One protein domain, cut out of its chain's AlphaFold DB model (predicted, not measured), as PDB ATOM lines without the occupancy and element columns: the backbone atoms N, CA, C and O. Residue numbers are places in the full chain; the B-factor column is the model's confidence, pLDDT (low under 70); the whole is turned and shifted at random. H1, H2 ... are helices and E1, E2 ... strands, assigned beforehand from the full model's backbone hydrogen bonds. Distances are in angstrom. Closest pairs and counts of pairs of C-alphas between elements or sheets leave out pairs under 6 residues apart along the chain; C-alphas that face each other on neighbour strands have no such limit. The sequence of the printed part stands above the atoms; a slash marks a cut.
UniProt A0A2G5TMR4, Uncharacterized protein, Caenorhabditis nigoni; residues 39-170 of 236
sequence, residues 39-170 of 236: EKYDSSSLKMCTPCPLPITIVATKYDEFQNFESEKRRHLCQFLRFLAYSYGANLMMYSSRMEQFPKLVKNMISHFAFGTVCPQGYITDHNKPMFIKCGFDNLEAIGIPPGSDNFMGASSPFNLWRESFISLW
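Overview. This is residues 39 to 170 of the 236 residues of an uncharacterized protein of Caenorhabditis nigoni (UniProt A0A2G5TMR4). The domain is a flat slab in which the two-strand parallel sheet E1 E2 lies between helices H3 and H4, and H6 packs on the far side of H3. Small H5 also packs on H3, H1 lies near one end of H3, and H2 near its other end. In the long link 116 to 139, residues 132 to 133 pair antiparallel with residues 92 to 93 of E2. The printed part has 132 residues with six named helices and two named strands, in the order H1 E1 H2 H3 E2 H4 H5 H6; it is mostly helix and compact, with a radius of gyration of the C-alphas of 15.1 A and spans of 42 by 36 by 19 A.

Arrangement. H1, residues 43 to 48, is close to but not clearly touching H3, residues 71 to 88; their closest C-alphas, Met 48 and Ser 87, are 7.7 A apart. E1, residues 57 to 60, and E2, residues 91 to 94, are parallel at 20 degrees, with N 58 and O 91 within hydrogen-bond range at 2.8 A. With H2, residues 63 to 66, and H3 they make a strand-helix-strand unit, parallel strands joined through helices, with a right-handed crossover. The closest C-alphas of H3 and E2, Ala 85 and Leu 92, are 6.0 A apart. H4, residues 101 to 115, is apart from H3; its closest C-alpha to E2 is Phe 102, 7.9 A from that of Met 94. H3 touches H5, residues 140 to 143, with residues 79 to 86 alone; the closest C-alphas, Gln 79 and Ile 143, are 6.0 A apart. H3 touches H6, residues 158 to 169, with residues 80 to 87 alone, at a shallow tilt of 29 degrees, opposite ways; the closest C-alphas, Phe 80 and Phe 166, are 7.1 A apart. Every O i to N i+4 pair is within hydrogen-bond range in H3 and H6, 1 of 2 in H1 and 10 of 11 in H4; H2 and H5 are too short for one.

Along the chain. H1 begins at C-alpha 43, (-16.104, -47.984, 35.977). H3 is 25.9 A long, H4 21.8 A and H6 17.0 A; E1 is 9.7 A and E2 10.5 A. H6 ends at C-alpha 169, (14.795, -48.816, 32.730).

Size, cuts and confidence. The C-alphas farthest apart, Phe 115 and Asp 150, are 44.4 A apart. The printed part has no cut; the links H4 to H5 and H5 to H6 are long. Residues 150 to 156 have pLDDT under 70.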
ATOM      1  N   GLU A  39     -14.717 -40.345  42.930       90.12
ATOM      2  CA  GLU A  39     -15.920 -40.007  42.152       90.12
ATOM      3  C   GLU A  39     -15.645 -39.738  40.662       90.12
ATOM      4  O   GLU A  39     -16.515 -39.936  39.819       90.12
ATOM      5  N   LYS A  40     -14.424 -39.294  40.341       87.94
ATOM      6  CA  LYS A  40     -13.983 -38.993  38.975       87.94
ATOM      7  C   LYS A  40     -13.459 -40.208  38.207       87.94
ATOM      8  O   LYS A  40     -13.200 -40.092  37.014       87.94
ATOM      9  N   TYR A  41     -13.257 -41.344  38.873       87.31
ATOM     10  CA  TYR A  41     -12.841 -42.581  38.219       87.31
ATOM     11  C   TYR A  41     -14.067 -43.240  37.595       87.31
ATOM     12  O   TYR A  41     -15.057 -43.504  38.278       87.31
ATOM     13  N   ASP A  42     -13.994 -43.540  36.302       84.38
ATOM     14  CA  ASP A  42     -15.041 -44.310  35.643       84.38
ATOM     15  C   ASP A  42     -14.978 -45.803  36.030       84.38
ATOM     16  O   ASP A  42     -14.033 -46.302  36.653       84.38
ATOM     17  N   SER A  43     -16.017 -46.552  35.657       80.06
ATOM     18  CA  SER A  43     -16.104 -47.984  35.977       80.06
ATOM     19  C   SER A  43     -15.000 -48.822  35.320       80.06
ATOM     20  O   SER A  43     -14.699 -49.909  35.808       80.06
ATOM     21  N   SER A  44     -14.406 -48.349  34.221       79.19
ATOM     22  CA  SER A  44     -13.287 -49.019  33.552       79.19
ATOM     23  C   SER A  44     -11.983 -48.812  34.331       79.19
ATOM     24  O   SER A  44     -11.297 -49.771  34.683       79.19
ATOM     25  N   SER A  45     -11.713 -47.566  34.720       80.81
ATOM     26  CA  SER A  45     -10.589 -47.130  35.551       80.81
ATOM     27  C   SER A  45     -10.524 -47.919  36.851       80.81
ATOM     28  O   SER A  45      -9.464 -48.417  37.225       80.81
ATOM     29  N   LEU A  46     -11.666 -48.091  37.523       80.12
ATOM     30  CA  LEU A  46     -11.750 -48.835  38.782       80.12
ATOM     31  C   LEU A  46     -11.458 -50.335  38.631       80.12
ATOM     32  O   LEU A  46     -11.039 -50.953  39.603       80.12
ATOM     33  N   LYS A  47     -11.647 -50.925  37.442       78.94
ATOM     34  CA  LYS A  47     -11.281 -52.327  37.176       78.94
ATOM     35  C   LYS A  47      -9.789 -52.501  36.907       78.94
ATOM     36  O   LYS A  47      -9.245 -53.562  37.188       78.94
ATOM     37  N   MET A  48      -9.141 -51.481  36.344       76.19
ATOM     38  CA  MET A  48      -7.711 -51.518  36.016       76.19
ATOM     39  C   MET A  48      -6.808 -51.042  37.160       76.19
ATOM     40  O   MET A  48      -5.603 -51.290  37.135       76.19
ATOM     41  N   CYS A  49      -7.379 -50.369  38.160       83.25
ATOM     42  CA  CYS A  49      -6.663 -49.808  39.300       83.25
ATOM     43  C   CYS A  49      -6.961 -50.566  40.588       83.25
ATOM     44  O   CYS A  49      -8.008 -51.187  40.744       83.25
ATOM     45  N   THR A  50      -6.072 -50.425  41.570       87.25
ATOM     46  CA  THR A  50      -6.342 -50.862  42.943       87.25
ATOM     47  C   THR A  50      -6.115 -49.689  43.896       87.25
ATOM     48  O   THR A  50      -5.051 -49.574  44.512       87.25
ATOM     49  N   PRO A  51      -7.093 -48.773  44.026       90.19
ATOM     50  CA  PRO A  51      -6.944 -47.620  44.898       90.19
ATOM     51  C   PRO A  51      -6.626 -48.022  46.344       90.19
ATOM     52  O   PRO A  51      -7.085 -49.049  46.847       90.19
ATOM     53  N   CYS A  52      -5.823 -47.218  47.036       90.69
ATOM     54  CA  CYS A  52      -5.635 -47.371  48.475       90.69
ATOM     55  C   CYS A  52      -6.950 -46.996  49.185       90.69
ATOM     56  O   CYS A  52      -7.547 -45.990  48.797       90.69
ATOM     57  N   PRO A  53      -7.409 -47.736  50.214       88.50
ATOM     58  CA  PRO A  53      -8.604 -47.363  50.985       88.50
ATOM     59  C   PRO A  53      -8.412 -46.062  51.782       88.50
ATOM     60  O   PRO A  53      -9.375 -45.395  52.155       88.50
ATOM     61  N   LEU A  54      -7.162 -45.656  52.010       91.38
ATOM     62  CA  LEU A  54      -6.817 -44.386  52.633       91.38
ATOM     63  C   LEU A  54      -6.415 -43.342  51.588       91.38
ATOM     64  O   LEU A  54      -5.833 -43.682  50.554       91.38
ATOM     65  N   PRO A  55      -6.691 -42.053  51.844       91.88
ATOM     66  CA  PRO A  55      -6.183 -40.993  50.999       91.88
ATOM     67  C   PRO A  55      -4.667 -40.877  51.199       91.88
ATOM     68  O   PRO A  55      -4.186 -40.654  52.308       91.88
ATOM     69  N   ILE A  56      -3.914 -41.025  50.112       93.38
ATOM     70  CA  ILE A  56      -2.452 -40.960  50.127       93.38
ATOM     71  C   ILE A  56      -1.951 -39.879  49.173       93.38
ATOM     72  O   ILE A  56      -2.634 -39.468  48.233       93.38
ATOM     73  N   THR A  57      -0.741 -39.388  49.423       94.69
ATOM     74  CA  THR A  57      -0.043 -38.489  48.503       94.69
ATOM     75  C   THR A  57       1.395 -38.933  48.332       94.69
ATOM     76  O   THR A  57       2.123 -39.091  49.307       94.69
ATOM     77  N   ILE A  58       1.794 -39.116  47.079       95.12
ATOM     78  CA  ILE A  58       3.159 -39.423  46.682       95.12
ATOM     79  C   ILE A  58       3.902 -38.096  46.520       95.12
ATOM     80  O   ILE A  58       3.519 -37.253  45.706       95.12
ATOM     81  N   VAL A  59       4.963 -37.911  47.304       94.81
ATOM     82  CA  VAL A  59       5.835 -36.733  47.236       94.81
ATOM     83  C   VAL A  59       7.168 -37.148  46.623       94.81
ATOM     84  O   VAL A  59       7.959 -37.844  47.257       94.81
ATOM     85  N   ALA A  60       7.422 -36.718  45.391       94.50
ATOM     86  CA  ALA A  60       8.706 -36.896  44.726       94.50
ATOM     87  C   ALA A  60       9.653 -35.762  45.146       94.50
ATOM     88  O   ALA A  60       9.470 -34.609  44.758       94.50
ATOM     89  N   THR A  61      10.638 -36.072  45.985       94.00
ATOM     90  CA  THR A  61      11.581 -35.089  46.536       94.00
ATOM     91  C   THR A  61      12.794 -34.873  45.623       94.00
ATOM     92  O   THR A  61      12.969 -35.583  44.634       94.00
ATOM     93  N   LYS A  62      13.640 -33.887  45.964       93.88
ATOM     94  CA  LYS A  62      14.851 -33.508  45.214       93.88
ATOM     95  C   LYS A  62      14.578 -33.070  43.769       93.88
ATOM     96  O   LYS A  62      15.341 -33.382  42.853       93.88
ATOM     97  N   TYR A  63      13.494 -32.318  43.554       94.81
ATOM     98  CA  TYR A  63      13.171 -31.774  42.231       94.81
ATOM     99  C   TYR A  63      14.311 -30.922  41.636       94.81
ATOM    100  O   TYR A  63      14.511 -30.909  40.425       94.81
ATOM    101  N   ASP A  64      15.096 -30.259  42.487       93.81
ATOM    102  CA  ASP A  64      16.269 -29.467  42.110       93.81
ATOM    103  C   ASP A  64      17.373 -30.279  41.422       93.81
ATOM    104  O   ASP A  64      18.034 -29.754  40.528       93.81
ATOM    105  N   GLU A  65      17.547 -31.547  41.801       94.44
ATOM    106  CA  GLU A  65      18.448 -32.484  41.123       94.44
ATOM    107  C   GLU A  65      17.762 -33.077  39.882       94.44
ATOM    108  O   GLU A  65      18.345 -33.120  38.799       94.44
ATOM    109  N   PHE A  66      16.495 -33.480  40.024       94.06
ATOM    110  CA  PHE A  66      15.717 -34.129  38.967       94.06
ATOM    111  C   PHE A  66      15.552 -33.267  37.710       94.06
ATOM    112  O   PHE A  66      15.637 -33.788  36.601       94.06
ATOM    113  N   GLN A  67      15.339 -31.956  37.854       93.69
ATOM    114  CA  GLN A  67      15.133 -31.052  36.715       93.69
ATOM    115  C   GLN A  67      16.318 -31.035  35.733       93.69
ATOM    116  O   GLN A  67      16.106 -30.728  34.562       93.69
ATOM    117  N   ASN A  68      17.519 -31.406  36.196       94.69
ATOM    118  CA  ASN A  68      18.755 -31.437  35.411       94.69
ATOM    119  C   ASN A  68      18.988 -32.775  34.689       94.69
ATOM    120  O   ASN A  68      19.996 -32.935  34.005       94.69
ATOM    121  N   PHE A  69      18.104 -33.761  34.856       94.38
ATOM    122  CA  PHE A  69      18.225 -35.042  34.161       94.38
ATOM    123  C   PHE A  69      17.913 -34.889  32.667       94.38
ATOM    124  O   PHE A  69      17.189 -33.984  32.246       94.38
ATOM    125  N   GLU A  70      18.398 -35.833  31.861       94.44
ATOM    126  CA  GLU A  70      18.028 -35.943  30.447       94.44
ATOM    127  C   GLU A  70      16.500 -35.944  30.272       94.44
ATOM    128  O   GLU A  70      15.768 -36.600  31.021       94.44
ATOM    129  N   SER A  71      16.005 -35.218  29.268       93.75
ATOM    130  CA  SER A  71      14.565 -35.029  29.045       93.75
ATOM    131  C   SER A  71      13.795 -36.339  28.898       93.75
ATOM    132  O   SER A  71      12.694 -36.458  29.428       93.75
ATOM    133  N   GLU A  72      14.379 -37.347  28.250       92.75
ATOM    134  CA  GLU A  72      13.745 -38.658  28.102       92.75
ATOM    135  C   GLU A  72      13.592 -39.381  29.449       92.75
ATOM    136  O   GLU A  72      12.502 -39.857  29.776       92.75
ATOM    137  N   LYS A  73      14.645 -39.386  30.278       92.38
ATOM    138  CA  LYS A  73      14.607 -39.952  31.635       92.38
ATOM    139  C   LYS A  73      13.570 -39.242  32.503       92.38
ATOM    140  O   LYS A  73      12.811 -39.911  33.206       92.38
ATOM    141  N   ARG A  74      13.499 -37.905  32.429       94.06
ATOM    142  CA  ARG A  74      12.479 -37.109  33.136       94.06
ATOM    143  C   ARG A  74      11.075 -37.486  32.680       94.06
ATOM    144  O   ARG A  74      10.232 -37.792  33.518       94.06
ATOM    145  N   ARG A  75      10.843 -37.532  31.365       94.38
ATOM    146  CA  ARG A  75       9.553 -37.901  30.767       94.38
ATOM    147  C   ARG A  75       9.080 -39.268  31.253       94.38
ATOM    148  O   ARG A  75       7.973 -39.364  31.774       94.38
ATOM    149  N   HIS A  76       9.921 -40.292  31.127       93.81
ATOM    150  CA  HIS A  76       9.605 -41.646  31.566       93.81
ATOM    151  C   HIS A  76       9.317 -41.690  33.073       93.81
ATOM    152  O   HIS A  76       8.262 -42.177  33.467       93.81
ATOM    153  N   LEU A  77      10.178 -41.116  33.928       93.94
ATOM    154  CA  LEU A  77       9.953 -41.128  35.379       93.94
ATOM    155  C   LEU A  77       8.646 -40.429  35.772       93.94
ATOM    156  O   LEU A  77       7.899 -40.941  36.607       93.94
ATOM    157  N   CYS A  78       8.343 -39.289  35.145       95.12
ATOM    158  CA  CYS A  78       7.070 -38.603  35.324       95.12
ATOM    159  C   CYS A  78       5.894 -39.508  34.946       95.12
ATOM    160  O   CYS A  78       4.925 -39.591  35.694       95.12
ATOM    161  N   GLN A  79       5.999 -40.230  33.832       94.94
ATOM    162  CA  GLN A  79       4.991 -41.182  33.372       94.94
ATOM    163  C   GLN A  79       4.740 -42.301  34.399       94.94
ATOM    164  O   GLN A  79       3.594 -42.551  34.769       94.94
ATOM    165  N   PHE A  80       5.805 -42.907  34.935       94.94
ATOM    166  CA  PHE A  80       5.711 -43.945  35.968       94.94
ATOM    167  C   PHE A  80       5.082 -43.428  37.265       94.94
ATOM    168  O   PHE A  80       4.219 -44.087  37.841       94.94
ATOM    169  N   LEU A  81       5.481 -42.237  37.722       95.50
ATOM    170  CA  LEU A  81       4.913 -41.618  38.923       95.50
ATOM    171  C   LEU A  81       3.428 -41.285  38.746       95.50
ATOM    172  O   LEU A  81       2.643 -41.507  39.668       95.50
ATOM    173  N   ARG A  82       3.037 -40.789  37.565       95.31
ATOM    174  CA  ARG A  82       1.635 -40.533  37.211       95.31
ATOM    175  C   ARG A  82       0.816 -41.816  37.231       95.31
ATOM    176  O   ARG A  82      -0.226 -41.856  37.879       95.31
ATOM    177  N   PHE A  83       1.325 -42.883  36.615       94.50
ATOM    178  CA  PHE A  83       0.669 -44.187  36.632       94.50
ATOM    179  C   PHE A  83       0.514 -44.752  38.050       94.50
ATOM    180  O   PHE A  83      -0.569 -45.219  38.402       94.50
ATOM    181  N   LEU A  84       1.553 -44.682  38.892       94.56
ATOM    182  CA  LEU A  84       1.472 -45.116  40.292       94.56
ATOM    183  C   LEU A  84       0.426 -44.318  41.076       94.56
ATOM    184  O   LEU A  84      -0.381 -44.899  41.802       94.56
ATOM    185  N   ALA A  85       0.424 -42.993  40.920       94.75
ATOM    186  CA  ALA A  85      -0.540 -42.138  41.594       94.75
ATOM    187  C   ALA A  85      -1.972 -42.455  41.150       94.75
ATOM    188  O   ALA A  85      -2.851 -42.629  41.991       94.75
ATOM    189  N   TYR A  86      -2.186 -42.621  39.845       93.56
ATOM    190  CA  TYR A  86      -3.478 -42.998  39.288       93.56
ATOM    191  C   TYR A  86      -3.937 -44.380  39.782       93.56
ATOM    192  O   TYR A  86      -5.058 -44.504  40.277       93.56
ATOM    193  N   SER A  87      -3.054 -45.384  39.752       92.81
ATOM    194  CA  SER A  87      -3.350 -46.771  40.145       92.81
ATOM    195  C   SER A  87      -3.760 -46.904  41.609       92.81
ATOM    196  O   SER A  87      -4.642 -47.700  41.934       92.81
ATOM    197  N   TYR A  88      -3.138 -46.119  42.491       93.56
ATOM    198  CA  TYR A  88      -3.439 -46.122  43.921       93.56
ATOM    199  C   TYR A  88      -4.468 -45.066  44.347       93.56
ATOM    200  O   TYR A  88      -4.822 -45.006  45.528       93.56
ATOM    201  N   GLY A  89      -4.980 -44.239  43.430       93.38
ATOM    202  CA  GLY A  89      -5.874 -43.129  43.778       93.38
ATOM    203  C   GLY A  89      -5.205 -42.106  44.705       93.38
ATOM    204  O   GLY A  89      -5.815 -41.628  45.667       93.38
ATOM    205  N   ALA A  90      -3.922 -41.840  44.468       94.44
ATOM    206  CA  ALA A  90      -3.097 -40.911  45.221       94.44
ATOM    207  C   ALA A  90      -3.071 -39.529  44.564       94.44
ATOM    208  O   ALA A  90      -3.249 -39.390  43.354       94.44
ATOM    209  N   ASN A  91      -2.752 -38.502  45.351       95.12
ATOM    210  CA  ASN A  91      -2.216 -37.270  44.772       95.12
ATOM    211  C   ASN A  91      -0.722 -37.459  44.469       95.12
ATOM    212  O   ASN A  91      -0.039 -38.222  45.154       95.12
ATOM    213  N   LEU A  92      -0.201 -36.721  43.496       95.88
ATOM    214  CA  LEU A  92       1.221 -36.655  43.172       95.88
ATOM    215  C   LEU A  92       1.701 -35.214  43.299       95.88
ATOM    216  O   LEU A  92       1.062 -34.302  42.778       95.88
ATOM    217  N   MET A  93       2.841 -35.002  43.947       95.25
ATOM    218  CA  MET A  93       3.505 -33.703  43.947       95.25
ATOM    219  C   MET A  93       5.021 -33.845  43.892       95.25
ATOM    220  O   MET A  93       5.588 -34.760  44.489       95.25
ATOM    221  N   MET A  94       5.676 -32.909  43.216       95.12
ATOM    222  CA  MET A  94       7.122 -32.734  43.286       95.12
ATOM    223  C   MET A  94       7.500 -31.717  44.362       95.12
ATOM    224  O   MET A  94       6.768 -30.765  44.634       95.12
ATOM    225  N   TYR A  95       8.652 -31.935  44.987       95.31
ATOM    226  CA  TYR A  95       9.157 -31.124  46.083       95.31
ATOM    227  C   TYR A  95      10.675 -30.948  45.989       95.31
ATOM    228  O   TYR A  95      11.420 -31.876  45.671       95.31
ATOM    229  N   SER A  96      11.142 -29.763  46.361       94.62
ATOM    230  CA  SER A  96      12.539 -29.489  46.679       94.62
ATOM    231  C   SER A  96      12.601 -28.554  47.881       94.62
ATOM    232  O   SER A  96      11.829 -27.602  47.972       94.62
ATOM    233  N   SER A  97      13.542 -28.801  48.790       91.88
ATOM    234  CA  SER A  97      13.838 -27.884  49.893       91.88
ATOM    235  C   SER A  97      14.586 -26.630  49.432       91.88
ATOM    236  O   SER A  97      14.642 -25.659  50.178       91.88
ATOM    237  N   ARG A  98      15.139 -26.627  48.212       91.81
ATOM    238  CA  ARG A  98      15.894 -25.498  47.648       91.81
ATOM    239  C   ARG A  98      15.026 -24.479  46.906       91.81
ATOM    240  O   ARG A  98      15.553 -23.484  46.425       91.81
ATOM    241  N   MET A  99      13.723 -24.729  46.771       88.50
ATOM    242  CA  MET A  99      12.800 -23.839  46.062       88.50
ATOM    243  C   MET A  99      11.648 -23.420  46.979       88.50
ATOM    244  O   MET A  99      10.913 -24.261  47.498       88.50
ATOM    245  N   GLU A 100      11.449 -22.111  47.133       87.00
ATOM    246  CA  GLU A 100      10.524 -21.526  48.121       87.00
ATOM    247  C   GLU A 100       9.038 -21.836  47.873       87.00
ATOM    248  O   GLU A 100       8.218 -21.793  48.790       87.00
ATOM    249  N   GLN A 101       8.673 -22.188  46.642       83.75
ATOM    250  CA  GLN A 101       7.283 -22.440  46.254       83.75
ATOM    251  C   GLN A 101       6.697 -23.749  46.817       83.75
ATOM    252  O   GLN A 101       5.483 -23.851  47.006       83.75
ATOM    253  N   PHE A 102       7.528 -24.755  47.116       88.81
ATOM    254  CA  PHE A 102       7.043 -26.082  47.516       88.81
ATOM    255  C   PHE A 102       6.652 -26.231  48.993       88.81
ATOM    256  O   PHE A 102       5.638 -26.887  49.256       88.81
ATOM    257  N   PRO A 103       7.372 -25.644  49.973       90.31
ATOM    258  CA  PRO A 103       6.999 -25.743  51.384       90.31
ATOM    259  C   PRO A 103       5.548 -25.338  51.670       90.31
ATOM    260  O   PRO A 103       4.861 -26.008  52.442       90.31
ATOM    261  N   LYS A 104       5.043 -24.291  51.002       90.25
ATOM    262  CA  LYS A 104       3.647 -23.849  51.144       90.25
ATOM    263  C   LYS A 104       2.654 -24.914  50.667       90.25
ATOM    264  O   LYS A 104       1.666 -25.172  51.350       90.25
ATOM    265  N   LEU A 105       2.921 -25.547  49.523       91.12
ATOM    266  CA  LEU A 105       2.066 -26.597  48.968       91.12
ATOM    267  C   LEU A 105       2.024 -27.830  49.880       91.12
ATOM    268  O   LEU A 105       0.939 -28.313  50.203       91.12
ATOM    269  N   VAL A 106       3.186 -28.291  50.353       92.00
ATOM    270  CA  VAL A 106       3.282 -29.429  51.282       92.00
ATOM    271  C   VAL A 106       2.565 -29.122  52.593       92.00
ATOM    272  O   VAL A 106       1.772 -29.941  53.053       92.00
ATOM    273  N   LYS A 107       2.768 -27.929  53.165       92.12
ATOM    274  CA  LYS A 107       2.067 -27.500  54.384       92.12
ATOM    275  C   LYS A 107       0.550 -27.543  54.198       92.12
ATOM    276  O   LYS A 107      -0.142 -28.087  55.049       92.12
ATOM    277  N   ASN A 108       0.037 -27.032  53.081       93.25
ATOM    278  CA  ASN A 108      -1.400 -27.053  52.798       93.25
ATOM    279  C   ASN A 108      -1.943 -28.480  52.613       93.25
ATOM    280  O   ASN A 108      -3.038 -28.778  53.084       93.25
ATOM    281  N   MET A 109      -1.180 -29.368  51.970       94.12
ATOM    282  CA  MET A 109      -1.544 -30.783  51.832       94.12
ATOM    283  C   MET A 109      -1.571 -31.508  53.182       94.12
ATOM    284  O   MET A 109      -2.505 -32.261  53.452       94.12
ATOM    285  N   ILE A 110      -0.598 -31.249  54.058       93.75
ATOM    286  CA  ILE A 110      -0.582 -31.796  55.422       93.75
ATOM    287  C   ILE A 110      -1.767 -31.255  56.227       93.75
ATOM    288  O   ILE A 110      -2.471 -32.038  56.859       93.75
ATOM    289  N   SER A 111      -2.040 -29.948  56.163       95.62
ATOM    290  CA  SER A 111      -3.205 -29.345  56.823       95.62
ATOM    291  C   SER A 111      -4.521 -29.954  56.343       95.62
ATOM    292  O   SER A 111      -5.415 -30.186  57.154       95.62
ATOM    293  N   HIS A 112      -4.632 -30.270  55.049       93.88
ATOM    294  CA  HIS A 112      -5.800 -30.962  54.511       93.88
ATOM    295  C   HIS A 112      -5.972 -32.344  55.153       93.88
ATOM    296  O   HIS A 112      -7.072 -32.670  55.592       93.88
ATOM    297  N   PHE A 113      -4.898 -33.130  55.272       92.44
ATOM    298  CA  PHE A 113      -4.973 -34.449  55.907       92.44
ATOM    299  C   PHE A 113      -5.227 -34.394  57.413       92.44
ATOM    300  O   PHE A 113      -6.006 -35.197  57.919       92.44
ATOM    301  N   ALA A 114      -4.596 -33.461  58.122       94.00
ATOM    302  CA  ALA A 114      -4.684 -33.371  59.576       94.00
ATOM    303  C   ALA A 114      -5.991 -32.722  60.058       94.00
ATOM    304  O   ALA A 114      -6.547 -33.141  61.070       94.00
ATOM    305  N   PHE A 115      -6.481 -31.706  59.342       95.06
ATOM    306  CA  PHE A 115      -7.561 -30.832  59.815       95.06
ATOM    307  C   PHE A 115      -8.749 -30.732  58.853       95.06
ATOM    308  O   PHE A 115      -9.711 -30.028  59.148       95.06
ATOM    309  N   GLY A 116      -8.705 -31.391  57.691       90.62
ATOM    310  CA  GLY A 116      -9.789 -31.318  56.710       90.62
ATOM    311  C   GLY A 116      -9.924 -29.948  56.039       90.62
ATOM    312  O   GLY A 116     -10.994 -29.629  55.525       90.62
ATOM    313  N   THR A 117      -8.862 -29.130  56.021       94.31
ATOM    314  CA  THR A 117      -8.853 -27.867  55.261       94.31
ATOM    315  C   THR A 117      -9.039 -28.126  53.766       94.31
ATOM    316  O   THR A 117      -8.955 -29.261  53.305       94.31
ATOM    317  N   VAL A 118      -9.243 -27.079  52.968       90.94
ATOM    318  CA  VAL A 118      -9.398 -27.221  51.513       90.94
ATOM    319  C   VAL A 118      -8.198 -27.960  50.908       90.94
ATOM    320  O   VAL A 118      -7.050 -27.563  51.103       90.94
ATOM    321  N   CYS A 119      -8.477 -29.036  50.168       88.81
ATOM    322  CA  CYS A 119      -7.467 -29.790  49.431       88.81
ATOM    323  C   CYS A 119      -6.862 -28.897  48.332       88.81
ATOM    324  O   CYS A 119      -7.629 -28.366  47.515       88.81
ATOM    325  N   PRO A 120      -5.529 -28.726  48.276       91.00
ATOM    326  CA  PRO A 120      -4.857 -28.073  47.159       91.00
ATOM    327  C   PRO A 120      -5.302 -28.636  45.805       91.00
ATOM    328  O   PRO A 120      -5.377 -29.848  45.606       91.00
ATOM    329  N   GLN A 121      -5.635 -27.737  44.882       89.38
ATOM    330  CA  GLN A 121      -6.084 -28.080  43.535       89.38
ATOM    331  C   GLN A 121      -4.971 -27.811  42.529       89.38
ATOM    332  O   GLN A 121      -4.166 -26.900  42.716       89.38
ATOM    333  N   GLY A 122      -4.936 -28.600  41.459       85.38
ATOM    334  CA  GLY A 122      -4.006 -28.405  40.358       85.38
ATOM    335  C   GLY A 122      -3.782 -29.676  39.545       85.38
ATOM    336  O   GLY A 122      -4.028 -30.794  40.006       85.38
ATOM    337  N   TYR A 123      -3.360 -29.453  38.306       94.00
ATOM    338  CA  TYR A 123      -3.108 -30.478  37.307       94.00
ATOM    339  C   TYR A 123      -1.958 -30.010  36.408       94.00
ATOM    340  O   TYR A 123      -2.156 -29.331  35.404       94.00
ATOM    341  N   ILE A 124      -0.734 -30.300  36.843       94.50
ATOM    342  CA  ILE A 124       0.515 -29.995  36.147       94.50
ATOM    343  C   ILE A 124       1.189 -31.330  35.840       94.50
ATOM    344  O   ILE A 124       1.654 -32.014  36.752       94.50
ATOM    345  N   THR A 125       1.223 -31.690  34.559       94.50
ATOM    346  CA  THR A 125       1.750 -32.971  34.050       94.50
ATOM    347  C   THR A 125       2.982 -32.813  33.157       94.50
ATOM    348  O   THR A 125       3.602 -33.808  32.783       94.50
ATOM    349  N   ASP A 126       3.346 -31.575  32.809       92.62
ATOM    350  CA  ASP A 126       4.529 -31.263  32.005       92.62
ATOM    351  C   ASP A 126       5.801 -31.698  32.743       92.62
ATOM    352  O   ASP A 126       6.072 -31.243  33.851       92.62
ATOM    353  N   HIS A 127       6.597 -32.558  32.108       90.69
ATOM    354  CA  HIS A 127       7.830 -33.113  32.667       90.69
ATOM    355  C   HIS A 127       8.958 -32.080  32.828       90.69
ATOM    356  O   HIS A 127       9.950 -32.371  33.493       90.69
ATOM    357  N   ASN A 128       8.820 -30.887  32.239       91.88
ATOM    358  CA  ASN A 128       9.740 -29.765  32.442       91.88
ATOM    359  C   ASN A 128       9.342 -28.874  33.622       91.88
ATOM    360  O   ASN A 128      10.089 -27.964  33.987       91.88
ATOM    361  N   LYS A 129       8.164 -29.109  34.205       92.81
ATOM    362  CA  LYS A 129       7.637 -28.360  35.341       92.81
ATOM    363  C   LYS A 129       7.505 -29.280  36.556       92.81
ATOM    364  O   LYS A 129       7.381 -30.496  36.413       92.81
ATOM    365  N   PRO A 130       7.482 -28.717  37.772       93.19
ATOM    366  CA  PRO A 130       7.194 -29.507  38.953       93.19
ATOM    367  C   PRO A 130       5.763 -30.030  38.873       93.19
ATOM    368  O   PRO A 130       4.810 -29.248  38.873       93.19
ATOM    369  N   MET A 131       5.611 -31.349  38.796       94.62
ATOM    370  CA  MET A 131       4.292 -31.954  38.676       94.62
ATOM    371  C   MET A 131       3.482 -31.780  39.959       94.62
ATOM    372  O   MET A 131       3.992 -31.929  41.074       94.62
ATOM    373  N   PHE A 132       2.192 -31.531  39.780       95.50
ATOM    374  CA  PHE A 132       1.199 -31.572  40.842       95.50
ATOM    375  C   PHE A 132      -0.117 -32.072  40.266       95.50
ATOM    376  O   PHE A 132      -0.693 -31.436  39.385       95.50
ATOM    377  N   ILE A 133      -0.583 -33.221  40.740       95.62
ATOM    378  CA  ILE A 133      -1.759 -33.892  40.201       95.62
ATOM    379  C   ILE A 133      -2.608 -34.364  41.365       95.62
ATOM    380  O   ILE A 133      -2.188 -35.186  42.183       95.62
ATOM    381  N   LYS A 134      -3.822 -33.835  41.431       94.00
ATOM    382  CA  LYS A 134      -4.827 -34.314  42.367       94.00
ATOM    383  C   LYS A 134      -5.427 -35.640  41.887       94.00
ATOM    384  O   LYS A 134      -5.658 -35.830  40.693       94.00
ATOM    385  N   CYS A 135      -5.734 -36.528  42.830       92.44
ATOM    386  CA  CYS A 135      -6.462 -37.769  42.581       92.44
ATOM    387  C   CYS A 135      -7.721 -37.506  41.733       92.44
ATOM    388  O   CYS A 135      -8.503 -36.599  42.032       92.44
ATOM    389  N   GLY A 136      -7.901 -38.298  40.673       89.69
ATOM    390  CA  GLY A 136      -9.054 -38.222  39.770       89.69
ATOM    391  C   GLY A 136      -8.978 -37.146  38.683       89.69
ATOM    392  O   GLY A 136      -9.948 -36.970  37.956       89.69
ATOM    393  N   PHE A 137      -7.875 -36.399  38.571       91.19
ATOM    394  CA  PHE A 137      -7.667 -35.444  37.469       91.19
ATOM    395  C   PHE A 137      -6.832 -36.025  36.322       91.19
ATOM    396  O   PHE A 137      -6.850 -35.473  35.227       91.19
ATOM    397  N   ASP A 138      -6.111 -37.120  36.569       92.06
ATOM    398  CA  ASP A 138      -5.324 -37.830  35.559       92.06
ATOM    399  C   ASP A 138      -6.099 -39.026  34.980       92.06
ATOM    400  O   ASP A 138      -7.055 -39.504  35.593       92.06
ATOM    401  N   ASN A 139      -5.677 -39.527  33.822       90.62
ATOM    402  CA  ASN A 139      -6.268 -40.696  33.167       90.62
ATOM    403  C   ASN A 139      -5.221 -41.485  32.362       90.62
ATOM    404  O   ASN A 139      -4.184 -40.945  31.978       90.62
ATOM    405  N   LEU A 140      -5.491 -42.770  32.099       88.75
ATOM    406  CA  LEU A 140      -4.538 -43.653  31.411       88.75
ATOM    407  C   LEU A 140      -4.203 -43.193  29.991       88.75
ATOM    408  O   LEU A 140      -3.057 -43.332  29.580       88.75
ATOM    409  N   GLU A 141      -5.154 -42.610  29.263       88.94
ATOM    410  CA  GLU A 141      -4.919 -42.101  27.907       88.94
ATOM    411  C   GLU A 141      -3.886 -40.961  27.910       88.94
ATOM    412  O   GLU A 141      -2.929 -40.976  27.137       88.94
ATOM    413  N   ALA A 142      -4.004 -40.025  28.854       91.44
ATOM    414  CA  ALA A 142      -3.078 -38.909  29.037       91.44
ATOM    415  C   ALA A 142      -1.730 -39.319  29.658       91.44
ATOM    416  O   ALA A 142      -0.755 -38.562  29.580       91.44
ATOM    417  N   ILE A 143      -1.673 -40.466  30.336       92.88
ATOM    418  CA  ILE A 143      -0.428 -41.066  30.834       92.88
ATOM    419  C   ILE A 143       0.281 -41.811  29.696       92.88
ATOM    420  O   ILE A 143       1.507 -41.760  29.608       92.88
ATOM    421  N   GLY A 144      -0.472 -42.456  28.808       90.12
ATOM    422  CA  GLY A 144       0.029 -43.253  27.696       90.12
ATOM    423  C   GLY A 144       0.352 -44.694  28.092       90.12
ATOM    424  O   GLY A 144      -0.176 -45.228  29.066       90.12
ATOM    425  N   ILE A 145       1.228 -45.327  27.316       90.12
ATOM    426  CA  ILE A 145       1.649 -46.725  27.496       90.12
ATOM    427  C   ILE A 145       3.014 -46.812  28.195       90.12
ATOM    428  O   ILE A 145       3.811 -45.872  28.072       90.12
ATOM    429  N   PRO A 146       3.317 -47.916  28.903       90.00
ATOM    430  CA  PRO A 146       4.626 -48.102  29.507       90.00
ATOM    431  C   PRO A 146       5.733 -48.030  28.442       90.00
ATOM    432  O   PRO A 146       5.591 -48.641  27.375       90.00
ATOM    433  N   PRO A 147       6.850 -47.337  28.714       87.06
ATOM    434  CA  PRO A 147       8.003 -47.305  27.820       87.06
ATOM    435  C   PRO A 147       8.466 -48.711  27.414       87.06
ATOM    436  O   PRO A 147       8.647 -49.583  28.264       87.06
ATOM    437  N   GLY A 148       8.675 -48.934  26.115       80.69
ATOM    438  CA  GLY A 148       9.134 -50.227  25.597       80.69
ATOM    439  C   GLY A 148       8.078 -51.340  25.603       80.69
ATOM    440  O   GLY A 148       8.447 -52.509  25.525       80.69
ATOM    441  N   SER A 149       6.786 -51.003  25.708       78.06
ATOM    442  CA  SER A 149       5.688 -51.966  25.578       78.06
ATOM    443  C   SER A 149       4.704 -51.554  24.482       78.06
ATOM    444  O   SER A 149       4.230 -50.423  24.483       78.06
ATOM    445  N   ASP A 150       4.366 -52.487  23.586       69.25
ATOM    446  CA  ASP A 150       3.434 -52.240  22.472       69.25
ATOM    447  C   ASP A 150       1.999 -52.737  22.763       69.25
ATOM    448  O   ASP A 150       1.036 -52.266  22.164       69.25
ATOM    449  N   ASN A 151       1.823 -53.651  23.730       64.50
ATOM    450  CA  ASN A 151       0.557 -54.361  23.997       64.50
ATOM    451  C   ASN A 151      -0.087 -54.013  25.356       64.50
ATOM    452  O   ASN A 151      -0.424 -54.894  26.148       64.50
ATOM    453  N   PHE A 152      -0.297 -52.726  25.640       66.00
ATOM    454  CA  PHE A 152      -0.891 -52.290  26.914       66.00
ATOM    455  C   PHE A 152      -2.389 -52.634  27.060       66.00
ATOM    456  O   PHE A 152      -2.821 -53.065  28.126       66.00
ATOM    457  N   MET A 153      -3.189 -52.492  25.993       60.09
ATOM    458  CA  MET A 153      -4.663 -52.582  26.072       60.09
ATOM    459  C   MET A 153      -5.231 -54.005  26.246       60.09
ATOM    460  O   MET A 153      -6.416 -54.149  26.532       60.09
ATOM    461  N   GLY A 154      -4.411 -55.051  26.088       56.09
ATOM    462  CA  GLY A 154      -4.826 -56.459  26.217       56.09
ATOM    463  C   GLY A 154      -4.239 -57.187  27.428       56.09
ATOM    464  O   GLY A 154      -4.424 -58.395  27.568       56.09
ATOM    465  N   ALA A 155      -3.487 -56.490  28.280       61.00
ATOM    466  CA  ALA A 155      -2.761 -57.123  29.370       61.00
ATOM    467  C   ALA A 155      -3.674 -57.457  30.554       61.00
ATOM    468  O   ALA A 155      -4.439 -56.618  31.028       61.00
ATOM    469  N   SER A 156      -3.530 -58.672  31.088       60.94
ATOM    470  CA  SER A 156      -4.268 -59.145  32.267       60.94
ATOM    471  C   SER A 156      -3.943 -58.361  33.545       60.94
ATOM    472  O   SER A 156      -4.740 -58.358  34.480       60.94
ATOM    473  N   SER A 157      -2.794 -57.678  33.587       77.62
ATOM    474  CA  SER A 157      -2.404 -56.775  34.673       77.62
ATOM    475  C   SER A 157      -1.595 -55.587  34.129       77.62
ATOM    476  O   SER A 157      -0.374 -55.694  33.976       77.62
ATOM    477  N   PRO A 158      -2.245 -54.435  33.864       83.44
ATOM    478  CA  PRO A 158      -1.564 -53.194  33.489       83.44
ATOM    479  C   PRO A 158      -0.446 -52.832  34.469       83.44
ATOM    480  O   PRO A 158       0.650 -52.459  34.062       83.44
ATOM    481  N   PHE A 159      -0.691 -53.014  35.770       88.56
ATOM    482  CA  PHE A 159       0.275 -52.711  36.821       88.56
ATOM    483  C   PHE A 159       1.590 -53.488  36.668       88.56
ATOM    484  O   PHE A 159       2.664 -52.909  36.831       88.56
ATOM    485  N   ASN A 160       1.522 -54.774  36.307       88.75
ATOM    486  CA  ASN A 160       2.718 -55.600  36.129       88.75
ATOM    487  C   ASN A 160       3.548 -55.155  34.922       88.75
ATOM    488  O   ASN A 160       4.768 -55.087  35.035       88.75
ATOM    489  N   LEU A 161       2.906 -54.765  33.815       89.75
ATOM    490  CA  LEU A 161       3.623 -54.227  32.655       89.75
ATOM    491  C   LEU A 161       4.386 -52.945  32.995       89.75
ATOM    492  O   LEU A 161       5.563 -52.808  32.663       89.75
ATOM    493  N   TRP A 162       3.735 -52.013  33.696       91.75
ATOM    494  CA  TRP A 162       4.396 -50.790  34.150       91.75
ATOM    495  C   TRP A 162       5.543 -51.082  35.113       91.75
ATOM    496  O   TRP A 162       6.607 -50.472  35.009       91.75
ATOM    497  N   ARG A 163       5.355 -52.046  36.017       91.00
ATOM    498  CA  ARG A 163       6.392 -52.501  36.944       91.00
ATOM    499  C   ARG A 163       7.603 -53.071  36.202       91.00
ATOM    500  O   ARG A 163       8.729 -52.704  36.524       91.00
ATOM    501  N   GLU A 164       7.396 -53.950  35.229       89.94
ATOM    502  CA  GLU A 164       8.469 -54.571  34.442       89.94
ATOM    503  C   GLU A 164       9.219 -53.544  33.589       89.94
ATOM    504  O   GLU A 164      10.448 -53.491  33.636       89.94
ATOM    505  N   SER A 165       8.487 -52.667  32.897       92.31
ATOM    506  CA  SER A 165       9.055 -51.551  32.135       92.31
ATOM    507  C   SER A 165       9.904 -50.632  33.024       92.31
ATOM    508  O   SER A 165      11.047 -50.307  32.687       92.31
ATOM    509  N   PHE A 166       9.406 -50.284  34.217       92.25
ATOM    510  CA  PHE A 166      10.154 -49.470  35.173       92.25
ATOM    511  C   PHE A 166      11.432 -50.159  35.652       92.25
ATOM    512  O   PHE A 166      12.481 -49.527  35.713       92.25
ATOM    513  N   ILE A 167      11.356 -51.445  36.009       90.19
ATOM    514  CA  ILE A 167      12.509 -52.214  36.497       90.19
ATOM    515  C   ILE A 167      13.561 -52.385  35.394       90.19
ATOM    516  O   ILE A 167      14.750 -52.348  35.700       90.19
ATOM    517  N   SER A 168      13.138 -52.526  34.135       89.56
ATOM    518  CA  SER A 168      14.034 -52.590  32.977       89.56
ATOM    519  C   SER A 168      14.827 -51.288  32.796       89.56
ATOM    520  O   SER A 168      16.049 -51.317  32.667       89.56
ATOM    521  N   LEU A 169      14.155 -50.131  32.871       89.94
ATOM    522  CA  LEU A 169      14.795 -48.816  32.730       89.94
ATOM    523  C   LEU A 169      15.577 -48.371  33.977       89.94
ATOM    524  O   LEU A 169      16.602 -47.698  33.866       89.94
ATOM    525  N   TRP A 170      15.104 -48.743  35.169       88.19
ATOM    526  CA  TRP A 170      15.743 -48.460  36.452       88.19
ATOM    527  C   TRP A 170      15.828 -49.730  37.296       88.19
ATOM    528  O   TRP A 170      14.965 -49.954  38.162       88.19
TER     529      TRP A 170